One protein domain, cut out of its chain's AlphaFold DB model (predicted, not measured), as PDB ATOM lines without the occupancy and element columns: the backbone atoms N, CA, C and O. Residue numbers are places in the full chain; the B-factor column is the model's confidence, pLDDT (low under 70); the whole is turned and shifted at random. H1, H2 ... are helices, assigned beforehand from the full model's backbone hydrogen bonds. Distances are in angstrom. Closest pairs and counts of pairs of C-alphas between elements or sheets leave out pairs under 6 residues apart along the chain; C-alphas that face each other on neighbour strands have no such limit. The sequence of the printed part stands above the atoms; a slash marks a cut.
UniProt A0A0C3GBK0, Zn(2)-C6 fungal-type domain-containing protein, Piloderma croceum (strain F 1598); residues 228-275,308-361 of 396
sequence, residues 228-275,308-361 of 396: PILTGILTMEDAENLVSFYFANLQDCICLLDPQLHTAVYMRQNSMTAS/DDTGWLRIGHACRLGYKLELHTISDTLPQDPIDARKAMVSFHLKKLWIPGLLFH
ATOM      1  N   PRO A 228      39.196 -10.527   8.175       88.38
ATOM      2  CA  PRO A 228      40.341 -10.277   9.054       88.38
ATOM      3  C   PRO A 228      40.484 -11.314  10.180       88.38
ATOM      4  O   PRO A 228      41.577 -11.481  10.718       88.38
ATOM      5  N   ILE A 229      39.406 -12.032  10.513       92.69
ATOM      6  CA  ILE A 229      39.404 -13.095  11.522       92.69
ATOM      7  C   ILE A 229      39.732 -14.466  10.900       92.69
ATOM      8  O   ILE A 229      40.341 -15.301  11.561       92.69
ATOM      9  N   LEU A 230      39.414 -14.709   9.618       90.31
ATOM     10  CA  LEU A 230      39.885 -15.915   8.905       90.31
ATOM     11  C   LEU A 230      41.360 -15.821   8.492       90.31
ATOM     12  O   LEU A 230      42.016 -16.846   8.336       90.31
ATOM     13  N   THR A 231      41.885 -14.608   8.321       91.19
ATOM     14  CA  THR A 231      43.311 -14.353   8.049       91.19
ATOM     15  C   THR A 231      44.175 -14.282   9.309       91.19
ATOM     16  O   THR A 231      45.391 -14.158   9.194       91.19
ATOM     17  N   GLY A 232      43.580 -14.348  10.507       92.31
ATOM     18  CA  GLY A 232      44.303 -14.240  11.778       92.31
ATOM     19  C   GLY A 232      44.881 -12.848  12.070       92.31
ATOM     20  O   GLY A 232      45.750 -12.723  12.926       92.31
ATOM     21  N   ILE A 233      44.420 -11.804  11.370       91.06
ATOM     22  CA  ILE A 233      44.829 -10.404  11.592       91.06
ATOM     23  C   ILE A 233      44.138  -9.823  12.840       91.06
ATOM     24  O   ILE A 233      44.688  -8.940  13.498       91.06
ATOM     25  N   LEU A 234      42.940 -10.315  13.161       94.19
ATOM     26  CA  LEU A 234      42.201 -10.056  14.397       94.19
ATOM     27  C   LEU A 234      41.695 -11.386  14.960       94.19
ATOM     28  O   LEU A 234      41.248 -12.247  14.202       94.19
ATOM     29  N   THR A 235      41.691 -11.549  16.280       96.31
ATOM     30  CA  THR A 235      40.928 -12.633  16.910       96.31
ATOM     31  C   THR A 235      39.432 -12.291  16.945       96.31
ATOM     32  O   THR A 235      39.016 -11.153  16.701       96.31
ATOM     33  N   MET A 236      38.588 -13.277  17.264       95.56
ATOM     34  CA  MET A 236      37.162 -13.022  17.517       95.56
ATOM     35  C   MET A 236      36.968 -12.118  18.751       95.56
ATOM     36  O   MET A 236      36.099 -11.249  18.742       95.56
ATOM     37  N   GLU A 237      37.825 -12.271  19.763       97.19
ATOM     38  CA  GLU A 237      37.843 -11.462  20.985       97.19
ATOM     39  C   GLU A 237      38.232 -10.001  20.695       97.19
ATOM     40  O   GLU A 237      37.561  -9.083  21.166       97.19
ATOM     41  N   ASP A 238      39.232  -9.751  19.839       95.38
ATOM     42  CA  ASP A 238      39.568  -8.392  19.380       95.38
ATOM     43  C   ASP A 238      38.379  -7.722  18.677       95.38
ATOM     44  O   ASP A 238      38.118  -6.533  18.872       95.38
ATOM     45  N   ALA A 239      37.634  -8.476  17.864       95.38
ATOM     46  CA  ALA A 239      36.455  -7.963  17.173       95.38
ATOM     47  C   ALA A 239      35.308  -7.634  18.148       95.38
ATOM     48  O   ALA A 239      34.642  -6.609  17.984       95.38
ATOM     49  N   GLU A 240      35.096  -8.449  19.182       95.56
ATOM     50  CA  GLU A 240      34.114  -8.184  20.244       95.56
ATOM     51  C   GLU A 240      34.522  -6.992  21.120       95.56
ATOM     52  O   GLU A 240      33.684  -6.134  21.417       95.56
ATOM     53  N   ASN A 241      35.812  -6.852  21.430       95.19
ATOM     54  CA  ASN A 241      36.370  -5.689  22.120       95.19
ATOM     55  C   ASN A 241      36.241  -4.400  21.287       95.19
ATOM     56  O   ASN A 241      35.822  -3.370  21.817       95.19
ATOM     57  N   LEU A 242      36.510  -4.439  19.976       93.19
ATOM     58  CA  LEU A 242      36.336  -3.289  19.074       93.19
ATOM     59  C   LEU A 242      34.867  -2.858  18.934       93.19
ATOM     60  O   LEU A 242      34.581  -1.659  18.885       93.19
ATOM     61  N   VAL A 243      33.930  -3.811  18.899       93.44
ATOM     62  CA  VAL A 243      32.484  -3.527  18.863       93.44
ATOM     63  C   VAL A 243      32.000  -2.967  20.200       93.44
ATOM     64  O   VAL A 243      31.276  -1.971  20.223       93.44
ATOM     65  N   SER A 244      32.464  -3.528  21.316       93.69
ATOM     66  CA  SER A 244      32.169  -3.016  22.660       93.69
ATOM     67  C   SER A 244      32.721  -1.598  22.854       93.69
ATOM     68  O   SER A 244      32.015  -0.717  23.344       93.69
ATOM     69  N   PHE A 245      33.941  -1.332  22.375       90.62
ATOM     70  CA  PHE A 245      34.538   0.004  22.359       90.62
ATOM     71  C   PHE A 245      33.729   0.988  21.499       90.62
ATOM     72  O   PHE A 245      33.486   2.115  21.940       90.62
ATOM     73  N   TYR A 246      33.267   0.574  20.311       91.50
ATOM     74  CA  TYR A 246      32.377   1.388  19.472       91.50
ATOM     75  C   TYR A 246      31.090   1.759  20.222       91.50
ATOM     76  O   TYR A 246      30.723   2.937  20.253       91.50
ATOM     77  N   PHE A 247      30.433   0.798  20.877       91.81
ATOM     78  CA  PHE A 247      29.199   1.074  21.614       91.81
ATOM     79  C   PHE A 247      29.404   1.943  22.854       91.81
ATOM     80  O   PHE A 247      28.568   2.803  23.115       91.81
ATOM     81  N   ALA A 248      30.521   1.789  23.564       91.12
ATOM     82  CA  ALA A 248      30.827   2.607  24.734       91.12
ATOM     83  C   ALA A 248      31.287   4.043  24.397       91.12
ATOM     84  O   ALA A 248      31.073   4.940  25.205       91.12
ATOM     85  N   ASN A 249      31.918   4.282  23.233       88.75
ATOM     86  CA  ASN A 249      32.632   5.547  22.957       88.75
ATOM     87  C   ASN A 249      32.181   6.300  21.692       88.75
ATOM     88  O   ASN A 249      32.436   7.500  21.569       88.75
ATOM     89  N   LEU A 250      31.584   5.612  20.711       86.75
ATOM     90  CA  LEU A 250      31.296   6.165  19.376       86.75
ATOM     91  C   LEU A 250      29.801   6.182  19.042       86.75
ATOM     92  O   LEU A 250      29.361   7.062  18.297       86.75
ATOM     93  N   GLN A 251      29.015   5.272  19.624       81.12
ATOM     94  CA  GLN A 251      27.567   5.205  19.421       81.12
ATOM     95  C   GLN A 251      26.871   6.531  19.758       81.12
ATOM     96  O   GLN A 251      26.107   7.012  18.930       81.12
ATOM     97  N   ASP A 252      27.204   7.198  20.867       80.12
ATOM     98  CA  ASP A 252      26.637   8.509  21.256       80.12
ATOM     99  C   ASP A 252      26.863   9.643  20.234       80.12
ATOM    100  O   ASP A 252      26.230  10.703  20.300       80.12
ATOM    101  N   CYS A 253      27.782   9.455  19.283       72.31
ATOM    102  CA  CYS A 253      28.047  10.405  18.204       72.31
ATOM    103  C   CYS A 253      27.345  10.043  16.882       72.31
ATOM    104  O   CYS A 253      27.346  10.870  15.968       72.31
ATOM    105  N   ILE A 254      26.808   8.823  16.747       75.38
ATOM    106  CA  ILE A 254      26.431   8.225  15.452       75.38
ATOM    107  C   ILE A 254      25.034   7.575  15.490       75.38
ATOM    108  O   ILE A 254      24.270   7.749  14.544       75.38
ATOM    109  N   CYS A 255      24.677   6.883  16.575       80.50
ATOM    110  CA  CYS A 255      23.351   6.324  16.881       80.50
ATOM    111  C   CYS A 255      22.718   5.452  15.776       80.50
ATOM    112  O   CYS A 255      21.504   5.509  15.573       80.50
ATOM    113  N   LEU A 256      23.520   4.666  15.043       84.31
ATOM    114  CA  LEU A 256      23.045   3.892  13.881       84.31
ATOM    115  C   LEU A 256      23.013   2.376  14.074       84.31
ATOM    116  O   LEU A 256      22.228   1.716  13.397       84.31
ATOM    117  N   LEU A 257      23.831   1.824  14.970       88.81
ATOM    118  CA  LEU A 257      23.829   0.392  15.261       88.81
ATOM    119  C   LEU A 257      23.067   0.143  16.565       88.81
ATOM    120  O   LEU A 257      23.233   0.873  17.535       88.81
ATOM    121  N   ASP A 258      22.227  -0.881  16.601       91.00
ATOM    122  CA  ASP A 258      21.603  -1.361  17.839       91.00
ATOM    123  C   ASP A 258      22.551  -2.371  18.519       91.00
ATOM    124  O   ASP A 258      22.875  -3.370  17.868       91.00
ATOM    125  N   PRO A 259      22.997  -2.163  19.775       92.56
ATOM    126  CA  PRO A 259      23.954  -3.047  20.450       92.56
ATOM    127  C   PRO A 259      23.423  -4.454  20.761       92.56
ATOM    128  O   PRO A 259      24.228  -5.357  20.974       92.56
ATOM    129  N   GLN A 260      22.104  -4.671  20.784       92.31
ATOM    130  CA  GLN A 260      21.525  -6.008  20.979       92.31
ATOM    131  C   GLN A 260      21.485  -6.810  19.672       92.31
ATOM    132  O   GLN A 260      21.620  -8.032  19.694       92.31
ATOM    133  N   LEU A 261      21.317  -6.130  18.533       92.44
ATOM    134  CA  LEU A 261      21.278  -6.768  17.212       92.44
ATOM    135  C   LEU A 261      22.673  -6.893  16.585       92.44
ATOM    136  O   LEU A 261      23.000  -7.912  15.987       92.44
ATOM    137  N   HIS A 262      23.512  -5.868  16.724       93.00
ATOM    138  CA  HIS A 262      24.809  -5.769  16.059       93.00
ATOM    139  C   HIS A 262      25.921  -6.242  17.000       93.00
ATOM    140  O   HIS A 262      26.750  -5.462  17.459       93.00
ATOM    141  N   THR A 263      25.952  -7.543  17.278       95.56
ATOM    142  CA  THR A 263      27.129  -8.183  17.884       95.56
ATOM    143  C   THR A 263      28.238  -8.348  16.838       95.56
ATOM    144  O   THR A 263      27.971  -8.313  15.632       95.56
ATOM    145  N   ALA A 264      29.489  -8.566  17.261       93.88
ATOM    146  CA  ALA A 264      30.582  -8.845  16.319       93.88
ATOM    147  C   ALA A 264      30.303 -10.107  15.479       93.88
ATOM    148  O   ALA A 264      30.517 -10.103  14.268       93.88
ATOM    149  N   VAL A 265      29.737 -11.152  16.100       94.12
ATOM    150  CA  VAL A 265      29.283 -12.376  15.419       94.12
ATOM    151  C   VAL A 265      28.215 -12.065  14.364       94.12
ATOM    152  O   VAL A 265      28.360 -12.477  13.213       94.12
ATOM    153  N   TYR A 266      27.172 -11.305  14.721       93.44
ATOM    154  CA  TYR A 266      26.099 -10.944  13.789       93.44
ATOM    155  C   TYR A 266      26.616 -10.099  12.623       93.44
ATOM    156  O   TYR A 266      26.294 -10.387  11.467       93.44
ATOM    157  N   MET A 267      27.436  -9.079  12.900       91.44
ATOM    158  CA  MET A 267      27.996  -8.226  11.851       91.44
ATOM    159  C   MET A 267      28.878  -9.035  10.900       91.44
ATOM    160  O   MET A 267      28.645  -8.972   9.698       91.44
ATOM    161  N   ARG A 268      29.784  -9.873  11.419       89.81
ATOM    162  CA  ARG A 268      30.653 -10.755  10.619       89.81
ATOM    163  C   ARG A 268      29.869 -11.728   9.729       89.81
ATOM    164  O   ARG A 268      30.214 -11.910   8.564       89.81
ATOM    165  N   GLN A 269      28.819 -12.359  10.260       88.38
ATOM    166  CA  GLN A 269      27.999 -13.309   9.497       88.38
ATOM    167  C   GLN A 269      27.246 -12.616   8.350       88.38
ATOM    168  O   GLN A 269      27.232 -13.115   7.221       88.38
ATOM    169  N   ASN A 270      26.646 -11.454   8.620       83.12
ATOM    170  CA  ASN A 270      25.794 -10.763   7.652       83.12
ATOM    171  C   ASN A 270      26.581  -9.886   6.662       83.12
ATOM    172  O   ASN A 270      26.165  -9.777   5.508       83.12
ATOM    173  N   SER A 271      27.740  -9.331   7.044       69.31
ATOM    174  CA  SER A 271      28.558  -8.472   6.169       69.31
ATOM    175  C   SER A 271      29.187  -9.205   4.983       69.31
ATOM    176  O   SER A 271      29.689  -8.550   4.079       69.31
ATOM    177  N   MET A 272      29.194 -10.542   4.972       46.66
ATOM    178  CA  MET A 272      29.843 -11.336   3.917       46.66
ATOM    179  C   MET A 272      28.889 -12.300   3.187       46.66
ATOM    180  O   MET A 272      29.300 -12.976   2.248       46.66
ATOM    181  N   THR A 273      27.610 -12.385   3.586       37.31
ATOM    182  CA  THR A 273      26.643 -13.363   3.025       37.31
ATOM    183  C   THR A 273      25.285 -12.773   2.611       37.31
ATOM    184  O   THR A 273      24.331 -13.505   2.327       37.31
ATOM    185  N   ALA A 274      25.194 -11.446   2.470       38.16
ATOM    186  CA  ALA A 274      23.972 -10.743   2.061       38.16
ATOM    187  C   ALA A 274      23.423 -11.127   0.663       38.16
ATOM    188  O   ALA A 274      22.283 -10.795   0.331       38.16
ATOM    189  N   SER A 275      24.166 -11.915  -0.121       36.38
ATOM    190  CA  SER A 275      23.734 -12.550  -1.377       36.38
ATOM    191  C   SER A 275      22.565 -13.548  -1.240       36.38
ATOM    192  O   SER A 275      22.100 -14.080  -2.249       36.38
ATOM    193  N   ASP A 308      25.136  -4.107   1.564       65.19
ATOM    194  CA  ASP A 308      26.426  -3.422   1.722       65.19
ATOM    195  C   ASP A 308      27.406  -4.189   2.625       65.19
ATOM    196  O   ASP A 308      27.516  -3.935   3.826       65.19
ATOM    197  N   ASP A 309      28.177  -5.073   2.005       63.00
ATOM    198  CA  ASP A 309      29.366  -5.707   2.584       63.00
ATOM    199  C   ASP A 309      30.392  -4.689   3.136       63.00
ATOM    200  O   ASP A 309      30.990  -4.899   4.198       63.00
ATOM    201  N   THR A 310      30.545  -3.533   2.478       73.38
ATOM    202  CA  THR A 310      31.544  -2.518   2.858       73.38
ATOM    203  C   THR A 310      31.310  -1.877   4.231       73.38
ATOM    204  O   THR A 310      32.227  -1.243   4.756       73.38
ATOM    205  N   GLY A 311      30.133  -2.043   4.849       75.56
ATOM    206  CA  GLY A 311      29.789  -1.426   6.135       75.56
ATOM    207  C   GLY A 311      30.769  -1.767   7.264       75.56
ATOM    208  O   GLY A 311      31.261  -0.868   7.950       75.56
ATOM    209  N   TRP A 312      31.130  -3.046   7.412       68.69
ATOM    210  CA  TRP A 312      32.088  -3.498   8.434       68.69
ATOM    211  C   TRP A 312      33.508  -2.975   8.168       68.69
ATOM    212  O   TRP A 312      34.179  -2.500   9.083       68.69
ATOM    213  N   LEU A 313      33.939  -2.952   6.902       72.94
ATOM    214  CA  LEU A 313      35.239  -2.398   6.501       72.94
ATOM    215  C   LEU A 313      35.316  -0.878   6.740       72.94
ATOM    216  O   LEU A 313      36.344  -0.387   7.208       72.94
ATOM    217  N   ARG A 314      34.224  -0.135   6.507       76.81
ATOM    218  CA  ARG A 314      34.115   1.301   6.836       76.81
ATOM    219  C   ARG A 314      34.236   1.548   8.343       76.81
ATOM    220  O   ARG A 314      34.973   2.450   8.742       76.81
ATOM    221  N   ILE A 315      33.580   0.731   9.172       76.38
ATOM    222  CA  ILE A 315      33.701   0.786  10.641       76.38
ATOM    223  C   ILE A 315      35.145   0.475  11.066       76.38
ATOM    224  O   ILE A 315      35.741   1.257  11.804       76.38
ATOM    225  N   GLY A 316      35.751  -0.592  10.537       76.81
ATOM    226  CA  GLY A 316      37.148  -0.951  10.810       76.81
ATOM    227  C   GLY A 316      38.142   0.155  10.432       76.81
ATOM    228  O   GLY A 316      39.033   0.482  11.219       76.81
ATOM    229  N   HIS A 317      37.959   0.802   9.277       75.00
ATOM    230  CA  HIS A 317      38.755   1.968   8.873       75.00
ATOM    231  C   HIS A 317      38.545   3.176   9.796       75.00
ATOM    232  O   HIS A 317      39.529   3.812  10.182       75.00
ATOM    233  N   ALA A 318      37.304   3.475  10.188       76.50
ATOM    234  CA  ALA A 318      36.996   4.557  11.123       76.50
ATOM    235  C   ALA A 318      37.639   4.321  12.503       76.50
ATOM    236  O   ALA A 318      38.288   5.222  13.037       76.50
ATOM    237  N   CYS A 319      37.551   3.099  13.041       73.69
ATOM    238  CA  CYS A 319      38.218   2.712  14.286       73.69
ATOM    239  C   CYS A 319      39.747   2.800  14.157       73.69
ATOM    240  O   CYS A 319      40.395   3.428  14.994       73.69
ATOM    241  N   ARG A 320      40.342   2.268  13.078       78.06
ATOM    242  CA  ARG A 320      41.800   2.319  12.844       78.06
ATOM    243  C   ARG A 320      42.324   3.753  12.694       78.06
ATOM    244  O   ARG A 320      43.429   4.045  13.150       78.06
ATOM    245  N   LEU A 321      41.542   4.653  12.093       75.38
ATOM    246  CA  LEU A 321      41.839   6.089  12.064       75.38
ATOM    247  C   LEU A 321      41.699   6.722  13.453       75.38
ATOM    248  O   LEU A 321      42.588   7.465  13.855       75.38
ATOM    249  N   GLY A 322      40.658   6.380  14.217       78.06
ATOM    250  CA  GLY A 322      40.487   6.828  15.603       78.06
ATOM    251  C   GLY A 322      41.637   6.416  16.529       78.06
ATOM    252  O   GLY A 322      42.067   7.217  17.359       78.06
ATOM    253  N   TYR A 323      42.204   5.220  16.340       75.06
ATOM    254  CA  TYR A 323      43.428   4.792  17.024       75.06
ATOM    255  C   TYR A 323      44.664   5.576  16.563       75.06
ATOM    256  O   TYR A 323      45.371   6.121  17.407       75.06
ATOM    257  N   LYS A 324      44.895   5.716  15.247       78.88
ATOM    258  CA  LYS A 324      46.020   6.504  14.690       78.88
ATOM    259  C   LYS A 324      45.988   7.997  15.049       78.88
ATOM    260  O   LYS A 324      47.029   8.643  15.019       78.88
ATOM    261  N   LEU A 325      44.804   8.540  15.328       80.19
ATOM    262  CA  LEU A 325      44.570   9.923  15.751       80.19
ATOM    263  C   LEU A 325      44.489  10.074  17.282       80.19
ATOM    264  O   LEU A 325      44.107  11.140  17.758       80.19
ATOM    265  N   GLU A 326      44.789   9.013  18.042       81.38
ATOM    266  CA  GLU A 326      44.756   8.984  19.514       81.38
ATOM    267  C   GLU A 326      43.394   9.406  20.115       81.38
ATOM    268  O   GLU A 326      43.290   9.771  21.280       81.38
ATOM    269  N   LEU A 327      42.290   9.291  19.362       76.81
ATOM    270  CA  LEU A 327      40.960   9.732  19.821       76.81
ATOM    271  C   LEU A 327      40.439   8.938  21.034       76.81
ATOM    272  O   LEU A 327      39.506   9.383  21.705       76.81
ATOM    273  N   HIS A 328      41.042   7.782  21.309       75.88
ATOM    274  CA  HIS A 328      40.763   6.908  22.447       75.88
ATOM    275  C   HIS A 328      41.480   7.331  23.747       75.88
ATOM    276  O   HIS A 328      41.060   6.898  24.812       75.88
ATOM    277  N   THR A 329      42.516   8.182  23.693       78.75
ATOM    278  CA  THR A 329      43.226   8.686  24.892       78.75
ATOM    279  C   THR A 329      42.673  10.021  25.402       78.75
ATOM    280  O   THR A 329      43.066  10.505  26.464       78.75
ATOM    281  N   ILE A 330      41.749  10.636  24.656       75.38
ATOM    282  CA  ILE A 330      41.132  11.921  24.999       75.38
ATOM    283  C   ILE A 330      40.160  11.727  26.165       75.38
ATOM    284  O   ILE A 330      39.024  11.307  25.946       75.38
ATOM    285  N   SER A 331      40.609  12.086  27.370       73.50
ATOM    286  CA  SER A 331      39.782  12.165  28.580       73.50
ATOM    287  C   SER A 331      38.596  13.121  28.412       73.50
ATOM    288  O   SER A 331      38.727  14.191  27.811       73.50
ATOM    289  N   ASP A 332      37.463  12.779  29.027       74.62
ATOM    290  CA  ASP A 332      36.274  13.637  29.109       74.62
ATOM    291  C   ASP A 332      36.470  14.854  30.036       74.62
ATOM    292  O   ASP A 332      35.720  15.831  29.972       74.62
ATOM    293  N   THR A 333      37.504  14.838  30.884       81.75
ATOM    294  CA  THR A 333      37.889  15.993  31.703       81.75
ATOM    295  C   THR A 333      38.543  17.068  30.831       81.75
ATOM    296  O   THR A 333      39.700  16.915  30.429       81.75
ATOM    297  N   LEU A 334      37.856  18.189  30.577       81.50
ATOM    298  CA  LEU A 334      38.504  19.341  29.940       81.50
ATOM    299  C   LEU A 334      39.683  19.838  30.808       81.50
ATOM    300  O   LEU A 334      39.488  20.081  32.001       81.50
ATOM    301  N   PRO A 335      40.882  20.043  30.227       89.25
ATOM    302  CA  PRO A 335      41.993  20.697  30.913       89.25
ATOM    303  C   PRO A 335      41.615  22.099  31.406       89.25
ATOM    304  O   PRO A 335      40.859  22.807  30.740       89.25
ATOM    305  N   GLN A 336      42.178  22.534  32.539       89.12
ATOM    306  CA  GLN A 336      41.962  23.903  33.030       89.12
ATOM    307  C   GLN A 336      42.677  24.969  32.180       89.12
ATOM    308  O   GLN A 336      42.239  26.118  32.166       89.12
ATOM    309  N   ASP A 337      43.742  24.614  31.449       94.75
ATOM    310  CA  ASP A 337      44.380  25.536  30.505       94.75
ATOM    311  C   ASP A 337      43.438  25.803  29.308       94.75
ATOM    312  O   ASP A 337      43.097  24.867  28.572       94.75
ATOM    313  N   PRO A 338      43.036  27.063  29.042       87.62
ATOM    314  CA  PRO A 338      42.192  27.401  27.899       87.62
ATOM    315  C   PRO A 338      42.827  27.091  26.532       87.62
ATOM    316  O   PRO A 338      42.111  27.072  25.529       87.62
ATOM    317  N   ILE A 339      44.142  26.890  26.420       88.19
ATOM    318  CA  ILE A 339      44.815  26.405  25.203       88.19
ATOM    319  C   ILE A 339      44.510  24.917  24.990       88.19
ATOM    320  O   ILE A 339      44.046  24.544  23.909       88.19
ATOM    321  N   ASP A 340      44.689  24.080  26.010       85.50
ATOM    322  CA  ASP A 340      44.476  22.633  25.894       85.50
ATOM    323  C   ASP A 340      42.993  22.255  25.886       85.50
ATOM    324  O   ASP A 340      42.594  21.382  25.114       85.50
ATOM    325  N   ALA A 341      42.142  23.006  26.591       80.81
ATOM    326  CA  ALA A 341      40.691  22.937  26.423       80.81
ATOM    327  C   ALA A 341      40.269  23.186  24.960       80.81
ATOM    328  O   ALA A 341      39.416  22.472  24.428       80.81
ATOM    329  N   ARG A 342      40.901  24.143  24.258       78.50
ATOM    330  CA  ARG A 342      40.639  24.384  22.824       78.50
ATOM    331  C   ARG A 342      41.130  23.237  21.937       78.50
ATOM    332  O   ARG A 342      40.420  22.890  20.993       78.50
ATOM    333  N   LYS A 343      42.278  22.614  22.239       80.25
ATOM    334  CA  LYS A 343      42.742  21.399  21.535       80.25
ATOM    335  C   LYS A 343      41.737  20.253  21.717       80.25
ATOM    336  O   LYS A 343      41.272  19.692  20.726       80.25
ATOM    337  N   ALA A 344      41.322  19.982  22.957       78.94
ATOM    338  CA  ALA A 344      40.325  18.962  23.284       78.94
ATOM    339  C   ALA A 344      38.979  19.210  22.572       78.94
ATOM    340  O   ALA A 344      38.430  18.296  21.960       78.94
ATOM    341  N   MET A 345      38.482  20.455  22.551       69.81
ATOM    342  CA  MET A 345      37.250  20.818  21.833       69.81
ATOM    343  C   MET A 345      37.339  20.628  20.310       69.81
ATOM    344  O   MET A 345      36.331  20.276  19.691       69.81
ATOM    345  N   VAL A 346      38.513  20.843  19.698       77.94
ATOM    346  CA  VAL A 346      38.740  20.557  18.269       77.94
ATOM    347  C   VAL A 346      38.728  19.051  18.020       77.94
ATOM    348  O   VAL A 346      38.012  18.597  17.128       77.94
ATOM    349  N   SER A 347      39.425  18.257  18.834       74.88
ATOM    350  CA  SER A 347      39.410  16.795  18.706       74.88
ATOM    351  C   SER A 347      38.025  16.189  18.980       74.88
ATOM    352  O   SER A 347      37.624  15.237  18.312       74.88
ATOM    353  N   PHE A 348      37.234  16.781  19.879       75.06
ATOM    354  CA  PHE A 348      35.830  16.420  20.110       75.06
ATOM    355  C   PHE A 348      34.923  16.795  18.921       75.06
ATOM    356  O   PHE A 348      34.032  16.027  18.552       75.06
ATOM    357  N   HIS A 349      35.175  17.927  18.253       67.62
ATOM    358  CA  HIS A 349      34.517  18.248  16.980       67.62
ATOM    359  C   HIS A 349      34.920  17.284  15.857       67.62
ATOM    360  O   HIS A 349      34.065  16.914  15.056       67.62
ATOM    361  N   LEU A 350      36.176  16.828  15.812       67.94
ATOM    362  CA  LEU A 350      36.617  15.803  14.862       67.94
ATOM    363  C   LEU A 350      35.936  14.449  15.139       67.94
ATOM    364  O   LEU A 350      35.402  13.865  14.195       67.94
ATOM    365  N   LYS A 351      35.827  14.010  16.407       69.69
ATOM    366  CA  LYS A 351      34.995  12.849  16.800       69.69
ATOM    367  C   LYS A 351      33.565  12.973  16.239       69.69
ATOM    368  O   LYS A 351      33.076  12.039  15.608       69.69
ATOM    369  N   LYS A 352      32.906  14.127  16.421       68.00
ATOM    370  CA  LYS A 352      31.481  14.311  16.066       68.00
ATOM    371  C   LYS A 352      31.180  14.631  14.598       68.00
ATOM    372  O   LYS A 352      30.095  14.297  14.139       68.00
ATOM    373  N   LEU A 353      32.085  15.276  13.860       63.81
ATOM    374  CA  LEU A 353      31.845  15.679  12.464       63.81
ATOM    375  C   LEU A 353      32.520  14.763  11.441       63.81
ATOM    376  O   LEU A 353      31.979  14.555  10.356       63.81
ATOM    377  N   TRP A 354      33.702  14.230  11.758       64.94
ATOM    378  CA  TRP A 354      34.537  13.546  10.770       64.94
ATOM    379  C   TRP A 354      34.154  12.072  10.612       64.94
ATOM    380  O   TRP A 354      34.095  11.574   9.490       64.94
ATOM    381  N   ILE A 355      33.801  11.392  11.711       64.00
ATOM    382  CA  ILE A 355      33.434   9.968  11.684       64.00
ATOM    383  C   ILE A 355      32.128   9.724  10.895       64.00
ATOM    384  O   ILE A 355      32.148   8.869  10.009       64.00
ATOM    385  N   PRO A 356      31.027  10.490  11.082       64.50
ATOM    386  CA  PRO A 356      29.855  10.364  10.211       64.50
ATOM    387  C   PRO A 356      30.171  10.672   8.740       64.50
ATOM    388  O   PRO A 356      29.687   9.979   7.847       64.50
ATOM    389  N   GLY A 357      31.019  11.674   8.475       63.97
ATOM    390  CA  GLY A 357      31.425  12.022   7.112       63.97
ATOM    391  C   GLY A 357      32.136  10.870   6.392       63.97
ATOM    392  O   GLY A 357      31.812  10.574   5.243       63.97
ATOM    393  N   LEU A 358      33.049  10.184   7.088       63.72
ATOM    394  CA  LEU A 358      33.820   9.058   6.552       63.72
ATOM    395  C   LEU A 358      32.964   7.802   6.300       63.72
ATOM    396  O   LEU A 358      33.242   7.040   5.378       63.72
ATOM    397  N   LEU A 359      31.931   7.572   7.117       62.03
ATOM    398  CA  LEU A 359      31.057   6.405   6.984       62.03
ATOM    399  C   LEU A 359      30.025   6.570   5.848       62.03
ATOM    400  O   LEU A 359      29.770   5.604   5.120       62.03
ATOM    401  N   PHE A 360      29.451   7.772   5.682       59.09
ATOM    402  CA  PHE A 360      28.223   7.976   4.888       59.09
ATOM    403  C   PHE A 360      28.371   8.745   3.573       59.09
ATOM    404  O   PHE A 360      27.419   8.751   2.792       59.09
ATOM    405  N   HIS A 361      29.523   9.351   3.273       55.75
ATOM    406  CA  HIS A 361      29.761   9.905   1.937       55.75
ATOM    407  C   HIS A 361      30.352   8.871   0.969       55.75
ATOM    408  O   HIS A 361      31.127   7.993   1.348       55.75
TER     409      HIS A 361
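This is residues 228 to 275 and 308 to 361 of the 396 residues of the protein "Zn(2)-C6 fungal-type domain-containing protein" of Piloderma croceum (strain F 1598) (UniProt A0A0C3GBK0). The long helix H5 and the shorter H4 form a loosely joined helical hairpin, meeting through residues 355 to 359 of H5 alone, while the rest of H5 and the link before it reach away to one end of an elongated shape. H1 crosses near H4, the short H2 packs on H5, and H3 packs on H1 toward the other end. The printed part has 102 residues with five named helices, H1 to H5 along the chain, and no named strand: all helix. It is only just compact, close to loose, with a radius of gyration of the C-alphas of 15.3 A and spans of 52 by 27 by 23 A.

H5, residues 338 to 360, touches H4, residues 310 to 324, at a shallow tilt of 16 degrees, opposite ways; the closest C-alphas, of Arg 314 and Leu 359, are 6.0 A apart. H5 touches H2, residues 251 to 254, with residues 351 to 356 alone, closest at the C-alphas of Cys 253 and Lys 352, 5.6 A. H1, residues 236 to 249, is close to H4 but not clearly touching, about perpendicular at 74 degrees; the closest C-alphas, of Leu 242 and Cys 319, are 7.9 A apart. H3, residues 264 to 270, touches H1, about perpendicular at 77 degrees, with the C-alphas of Glu 240 and Ala 264 closest at 5.3 A. H1 and H5 are apart. Every O i to N i+4 pair is within hydrogen-bond range in H1, H3 and H4, and 16 of 19 in H5; H2 is too short for such a pair.

H5 is 33.2 A long, ending at C-alpha 360 (28.223, 7.976, 4.888). H4 measures 20.8 A, H1 19.9 A, H3 10.1 A and H2 5.1 A. H1 begins at C-alpha 236 (37.162, -13.022, 17.517).

The C-alphas farthest apart, of Ser 275 and Asp 337, are 53.8 A apart. Residues 276 to 307 are not printed; C-alphas 275 and 308 are 10.0 A apart across the cut. The link H4 to H5 is long. The pLDDT is under 70 in 22 residues, among them 271 to 275 and 349 to 361.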